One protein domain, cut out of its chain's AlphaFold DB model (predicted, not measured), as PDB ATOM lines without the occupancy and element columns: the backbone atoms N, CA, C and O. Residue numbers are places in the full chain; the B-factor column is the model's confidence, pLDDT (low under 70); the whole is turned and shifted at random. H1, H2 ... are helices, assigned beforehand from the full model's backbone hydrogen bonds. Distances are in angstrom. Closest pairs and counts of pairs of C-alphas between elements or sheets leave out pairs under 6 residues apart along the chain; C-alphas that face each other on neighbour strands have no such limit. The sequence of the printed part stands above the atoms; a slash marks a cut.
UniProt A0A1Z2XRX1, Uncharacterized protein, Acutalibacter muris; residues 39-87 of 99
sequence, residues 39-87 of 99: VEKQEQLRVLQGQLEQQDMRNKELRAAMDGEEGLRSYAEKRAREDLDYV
ATOM      1  N   VAL A  39      49.158 -22.080 -39.088       67.31
ATOM      2  CA  VAL A  39      49.161 -22.459 -37.664       67.31
ATOM      3  C   VAL A  39      47.817 -23.056 -37.256       67.31
ATOM      4  O   VAL A  39      47.790 -24.119 -36.643       67.31
ATOM      5  N   GLU A  40      46.706 -22.443 -37.667       69.31
ATOM      6  CA  GLU A  40      45.364 -22.950 -37.366       69.31
ATOM      7  C   GLU A  40      45.149 -24.355 -37.949       69.31
ATOM      8  O   GLU A  40      44.632 -25.250 -37.280       69.31
ATOM      9  N   LYS A  41      45.602 -24.598 -39.185       71.00
ATOM     10  CA  LYS A  41      45.510 -25.923 -39.817       71.00
ATOM     11  C   LYS A  41      46.401 -26.954 -39.130       71.00
ATOM     12  O   LYS A  41      45.987 -28.103 -38.988       71.00
ATOM     13  N   GLN A  42      47.595 -26.568 -38.682       70.00
ATOM     14  CA  GLN A  42      48.466 -27.448 -37.896       70.00
ATOM     15  C   GLN A  42      47.857 -27.781 -36.532       70.00
ATOM     16  O   GLN A  42      47.927 -28.932 -36.099       70.00
ATOM     17  N   GLU A  43      47.221 -26.815 -35.876       77.56
ATOM     18  CA  GLU A  43      46.519 -27.031 -34.614       77.56
ATOM     19  C   GLU A  43      45.311 -27.954 -34.799       77.56
ATOM     20  O   GLU A  43      45.184 -28.944 -34.080       77.56
ATOM     21  N   GLN A  44      44.485 -27.715 -35.824       77.50
ATOM     22  CA  GLN A  44      43.369 -28.596 -36.184       77.50
ATOM     23  C   GLN A  44      43.844 -30.029 -36.456       77.50
ATOM     24  O   GLN A  44      43.243 -30.978 -35.954       77.50
ATOM     25  N   LEU A  45      44.946 -30.201 -37.195       80.88
ATOM     26  CA  LEU A  45      45.541 -31.517 -37.431       80.88
ATOM     27  C   LEU A  45      46.027 -32.171 -36.136       80.88
ATOM     28  O   LEU A  45      45.789 -33.361 -35.942       80.88
ATOM     29  N   ARG A  46      46.666 -31.411 -35.242       80.75
ATOM     30  CA  ARG A  46      47.148 -31.921 -33.953       80.75
ATOM     31  C   ARG A  46      45.993 -32.357 -33.053       80.75
ATOM     32  O   ARG A  46      46.066 -33.422 -32.446       80.75
ATOM     33  N   VAL A  47      44.925 -31.564 -32.990       89.62
ATOM     34  CA  VAL A  47      43.707 -31.910 -32.243       89.62
ATOM     35  C   VAL A  47      43.083 -33.179 -32.813       89.62
ATOM     36  O   VAL A  47      42.785 -34.105 -32.060       89.62
ATOM     37  N   LEU A  48      42.928 -33.256 -34.136       85.75
ATOM     38  CA  LEU A  48      42.307 -34.406 -34.785       85.75
ATOM     39  C   LEU A  48      43.154 -35.680 -34.636       85.75
ATOM     40  O   LEU A  48      42.606 -36.751 -34.385       85.75
ATOM     41  N   GLN A  49      44.483 -35.571 -34.718       85.81
ATOM     42  CA  GLN A  49      45.401 -36.677 -34.429       85.81
ATOM     43  C   GLN A  49      45.288 -37.140 -32.978       85.81
ATOM     44  O   GLN A  49      45.177 -38.339 -32.744       85.81
ATOM     45  N   GLY A  50      45.238 -36.215 -32.015       88.12
ATOM     46  CA  GLY A  50      45.052 -36.565 -30.605       88.12
ATOM     47  C   GLY A  50      43.719 -37.278 -30.350       88.12
ATOM     48  O   GLY A  50      43.673 -38.273 -29.629       88.12
ATOM     49  N   GLN A  51      42.634 -36.825 -30.986       89.31
ATOM     50  CA  GLN A  51      41.334 -37.502 -30.911       89.31
ATOM     51  C   GLN A  51      41.374 -38.902 -31.532       89.31
ATOM     52  O   GLN A  51      40.789 -39.835 -30.979       89.31
ATOM     53  N   LEU A  52      42.067 -39.058 -32.662       90.94
ATOM     54  CA  LEU A  52      42.221 -40.343 -33.335       90.94
ATOM     55  C   LEU A  52      43.038 -41.316 -32.486       90.94
ATOM     56  O   LEU A  52      42.633 -42.461 -32.331       90.94
ATOM     57  N   GLU A  53      44.131 -40.858 -31.878       90.50
ATOM     58  CA  GLU A  53      44.950 -41.664 -30.971       90.50
ATOM     59  C   GLU A  53      44.153 -42.102 -29.734       90.50
ATOM     60  O   GLU A  53      44.156 -43.280 -29.377       90.50
ATOM     61  N   GLN A  54      43.371 -41.198 -29.132       91.31
ATOM     62  CA  GLN A  54      42.456 -41.555 -28.042       91.31
ATOM     63  C   GLN A  54      41.414 -42.593 -28.472       91.31
ATOM     64  O   GLN A  54      41.102 -43.516 -27.715       91.31
ATOM     65  N   GLN A  55      40.840 -42.450 -29.669       88.88
ATOM     66  CA  GLN A  55      39.887 -43.425 -30.190       88.88
ATOM     67  C   GLN A  55      40.541 -44.766 -30.511       88.88
ATOM     68  O   GLN A  55      39.931 -45.798 -30.247       88.88
ATOM     69  N   ASP A  56      41.759 -44.774 -31.042       91.94
ATOM     70  CA  ASP A  56      42.507 -45.995 -31.327       91.94
ATOM     71  C   ASP A  56      42.844 -46.748 -30.035       91.94
ATOM     72  O   ASP A  56      42.607 -47.951 -29.947       91.94
ATOM     73  N   MET A  57      43.278 -46.031 -28.995       90.31
ATOM     74  CA  MET A  57      43.493 -46.602 -27.663       90.31
ATOM     75  C   MET A  57      42.207 -47.203 -27.090       90.31
ATOM     76  O   MET A  57      42.202 -48.375 -26.716       90.31
ATOM     77  N   ARG A  58      41.087 -46.463 -27.114       87.69
ATOM     78  CA  ARG A  58      39.784 -47.003 -26.683       87.69
ATOM     79  C   ARG A  58      39.365 -48.224 -27.499       87.69
ATOM     80  O   ARG A  58      38.895 -49.208 -26.941       87.69
ATOM     81  N   ASN A  59      39.548 -48.191 -28.816       90.25
ATOM     82  CA  ASN A  59      39.219 -49.322 -29.680       90.25
ATOM     83  C   ASN A  59      40.088 -50.547 -29.383       90.25
ATOM     84  O   ASN A  59      39.574 -51.665 -29.397       90.25
ATOM     85  N   LYS A  60      41.384 -50.365 -29.112       89.50
ATOM     86  CA  LYS A  60      42.285 -51.449 -28.696       89.50
ATOM     87  C   LYS A  60      41.849 -52.055 -27.366       89.50
ATOM     88  O   LYS A  60      41.763 -53.276 -27.277       89.50
ATOM     89  N   GLU A  61      41.514 -51.224 -26.379       86.06
ATOM     90  CA  GLU A  61      40.993 -51.685 -25.086       86.06
ATOM     91  C   GLU A  61      39.696 -52.483 -25.247       86.06
ATOM     92  O   GLU A  61      39.578 -53.578 -24.704       86.06
ATOM     93  N   LEU A  62      38.752 -51.985 -26.049       87.75
ATOM     94  CA  LEU A  62      37.501 -52.687 -26.338       87.75
ATOM     95  C   LEU A  62      37.747 -54.033 -27.022       87.75
ATOM     96  O   LEU A  62      37.142 -55.032 -26.649       87.75
ATOM     97  N   ARG A  63      38.649 -54.081 -28.006       88.00
ATOM     98  CA  ARG A  63      39.008 -55.331 -28.690       88.00
ATOM     99  C   ARG A  63      39.627 -56.340 -27.728       88.00
ATOM    100  O   ARG A  63      39.250 -57.502 -27.785       88.00
ATOM    101  N   ALA A  64      40.514 -55.895 -26.838       84.50
ATOM    102  CA  ALA A  64      41.093 -56.748 -25.801       84.50
ATOM    103  C   ALA A  64      40.030 -57.238 -24.801       84.50
ATOM    104  O   ALA A  64      40.047 -58.394 -24.399       84.50
ATOM    105  N   ALA A  65      39.062 -56.390 -24.449       86.56
ATOM    106  CA  ALA A  65      37.937 -56.767 -23.598       86.56
ATOM    107  C   ALA A  65      36.993 -57.788 -24.255       86.56
ATOM    108  O   ALA A  65      36.328 -58.543 -23.554       86.56
ATOM    109  N   MET A  66      36.909 -57.816 -25.587       85.62
ATOM    110  CA  MET A  66      36.093 -58.796 -26.311       85.62
ATOM    111  C   MET A  66      36.803 -60.149 -26.496       85.62
ATOM    112  O   MET A  66      36.172 -61.092 -26.979       85.62
ATOM    113  N   ASP A  67      38.085 -60.262 -26.134       85.19
ATOM    114  CA  ASP A  67      38.861 -61.495 -26.275       85.19
ATOM    115  C   ASP A  67      38.588 -62.447 -25.096       85.19
ATOM    116  O   ASP A  67      39.301 -62.498 -24.095       85.19
ATOM    117  N   GLY A  68      37.473 -63.172 -25.199       84.69
ATOM    118  CA  GLY A  68      37.040 -64.163 -24.215       84.69
ATOM    119  C   GLY A  68      36.194 -63.610 -23.060       84.69
ATOM    120  O   GLY A  68      36.027 -62.406 -22.863       84.69
ATOM    121  N   GLU A  69      35.612 -64.524 -22.279       82.38
ATOM    122  CA  GLU A  69      34.681 -64.185 -21.188       82.38
ATOM    123  C   GLU A  69      35.375 -63.454 -20.023       82.38
ATOM    124  O   GLU A  69      34.779 -62.591 -19.373       82.38
ATOM    125  N   GLU A  70      36.649 -63.763 -19.773       85.12
ATOM    126  CA  GLU A  70      37.450 -63.137 -18.718       85.12
ATOM    127  C   GLU A  70      37.754 -61.661 -19.024       85.12
ATOM    128  O   GLU A  70      37.588 -60.805 -18.150       85.12
ATOM    129  N   GLY A  71      38.098 -61.347 -20.279       83.94
ATOM    130  CA  GLY A  71      38.286 -59.971 -20.746       83.94
ATOM    131  C   GLY A  71      37.017 -59.134 -20.585       83.94
ATOM    132  O   GLY A  71      37.069 -58.009 -20.077       83.94
ATOM    133  N   LEU A  72      35.862 -59.719 -20.914       87.62
ATOM    134  CA  LEU A  72      34.575 -59.030 -20.843       87.62
ATOM    135  C   LEU A  72      34.166 -58.740 -19.393       87.62
ATOM    136  O   LEU A  72      33.683 -57.648 -19.092       87.62
ATOM    137  N   ARG A  73      34.402 -59.692 -18.480       86.94
ATOM    138  CA  ARG A  73      34.170 -59.512 -17.037       86.94
ATOM    139  C   ARG A  73      35.066 -58.433 -16.441       86.94
ATOM    140  O   ARG A  73      34.565 -57.575 -15.720       86.94
ATOM    141  N   SER A  74      36.358 -58.457 -16.762       86.19
ATOM    142  CA  SER A  74      37.326 -57.461 -16.286       86.19
ATOM    143  C   SER A  74      36.960 -56.049 -16.756       86.19
ATOM    144  O   SER A  74      36.924 -55.105 -15.965       86.19
ATOM    145  N   TYR A  75      36.586 -55.910 -18.031       87.62
ATOM    146  CA  TYR A  75      36.128 -54.639 -18.586       87.62
ATOM    147  C   TYR A  75      34.823 -54.150 -17.943       87.62
ATOM    148  O   TYR A  75      34.719 -52.979 -17.576       87.62
ATOM    149  N   ALA A  76      33.840 -55.038 -17.764       88.56
ATOM    150  CA  ALA A  76      32.574 -54.702 -17.117       88.56
ATOM    151  C   ALA A  76      32.771 -54.265 -15.657       88.56
ATOM    152  O   ALA A  76      32.163 -53.289 -15.226       88.56
ATOM    153  N   GLU A  77      33.649 -54.940 -14.912       88.94
ATOM    154  CA  GLU A  77      33.983 -54.555 -13.541       88.94
ATOM    155  C   GLU A  77      34.689 -53.198 -13.486       88.94
ATOM    156  O   GLU A  77      34.321 -52.357 -12.667       88.94
ATOM    157  N   LYS A  78      35.669 -52.960 -14.368       89.31
ATOM    158  CA  LYS A  78      36.352 -51.664 -14.473       89.31
ATOM    159  C   LYS A  78      35.341 -50.544 -14.722       89.31
ATOM    160  O   LYS A  78      35.352 -49.544 -14.011       89.31
ATOM    161  N   ARG A  79      34.409 -50.746 -15.659       91.19
ATOM    162  CA  ARG A  79      33.371 -49.752 -15.954       91.19
ATOM    163  C   ARG A  79      32.397 -49.559 -14.793       91.19
ATOM    164  O   ARG A  79      32.039 -48.428 -14.498       91.19
ATOM    165  N   ALA A  80      32.004 -50.632 -14.110       90.94
ATOM    166  CA  ALA A  80      31.147 -50.546 -12.931       90.94
ATOM    167  C   ALA A  80      31.830 -49.775 -11.787       90.94
ATOM    168  O   ALA A  80      31.180 -48.975 -11.121       90.94
ATOM    169  N   ARG A  81      33.136 -49.979 -11.576       90.38
ATOM    170  CA  ARG A  81      33.932 -49.222 -10.594       90.38
ATOM    171  C   ARG A  81      33.980 -47.734 -10.944       90.38
ATOM    172  O   ARG A  81      33.791 -46.904 -10.069       90.38
ATOM    173  N   GLU A  82      34.199 -47.405 -12.216       90.06
ATOM    174  CA  GLU A  82      34.323 -46.020 -12.692       90.06
ATOM    175  C   GLU A  82      32.989 -45.252 -12.748       90.06
ATOM    176  O   GLU A  82      32.962 -44.072 -12.415       90.06
ATOM    177  N   ASP A  83      31.900 -45.891 -13.189       90.81
ATOM    178  CA  ASP A  83      30.605 -45.222 -13.420       90.81
ATOM    179  C   ASP A  83      29.609 -45.355 -12.280       90.81
ATOM    180  O   ASP A  83      28.743 -44.496 -12.110       90.81
ATOM    181  N   LEU A  84      29.653 -46.483 -11.578       89.62
ATOM    182  CA  LEU A  84      28.624 -46.879 -10.618       89.62
ATOM    183  C   LEU A  84      29.174 -46.950  -9.195       89.62
ATOM    184  O   LEU A  84      28.478 -47.457  -8.319       89.62
ATOM    185  N   ASP A  85      30.415 -46.493  -8.989       86.62
ATOM    186  CA  ASP A  85      31.147 -46.611  -7.726       86.62
ATOM    187  C   ASP A  85      31.072 -48.046  -7.170       86.62
ATOM    188  O   ASP A  85      30.857 -48.295  -5.984       86.62
ATOM    189  N   TYR A  86      31.139 -49.033  -8.074       86.56
ATOM    190  CA  TYR A  86      30.986 -50.435  -7.708       86.56
ATOM    191  C   TYR A  86      32.144 -50.874  -6.816       86.56
ATOM    192  O   TYR A  86      33.304 -50.858  -7.219       86.56
ATOM    193  N   VAL A  87      31.804 -51.364  -5.631       87.19
ATOM    194  CA  VAL A  87      32.744 -51.934  -4.669       87.19
ATOM    195  C   VAL A  87      32.379 -53.398  -4.461       87.19
ATOM    196  O   VAL A  87      31.199 -53.747  -4.343       87.19
TER     197      VAL A  87
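What this domain is: This is residues 39 to 87 of the 99 residues of an uncharacterized protein of Acutalibacter muris (UniProt A0A1Z2XRX1). Two helices meet near their ends as an open V, the long H1 making one arm and the shorter H2 the other, with a tight link at the corner. Residues 39 to 60 and 79 to 85 stand free. The printed part has 49 residues, H1 then H2, with no named strand: all helix. It is extended, with a radius of gyration of the C-alphas of 15.6 A, and flat, spanning 46 by 25 by 7 A.

Where its parts are: Find C-alpha 39 at (49.161, -22.459, -37.664); from there H1, residues 39 to 65, runs 38.7 A. H2, residues 68 to 84, runs 23.5 A to C-alpha 84 at (28.624, -46.879, -10.618).

How they stand to each other: Look at C-alphas 65 and 71: Ala 65 and Gly 71 are the closest pair, 4.3 A apart, where H1 and H2 touch only at the corner. Their lines stand at a steep tilt of 58 degrees, opposite ways. In H1 and H2 every O i to N i+4 pair is within hydrogen-bond range.

The domain as a whole: The C-alphas farthest apart, Val 39 and Val 87, are 47.2 A apart. The printed part has no cut. Residues 39 to 40 are under pLDDT 70.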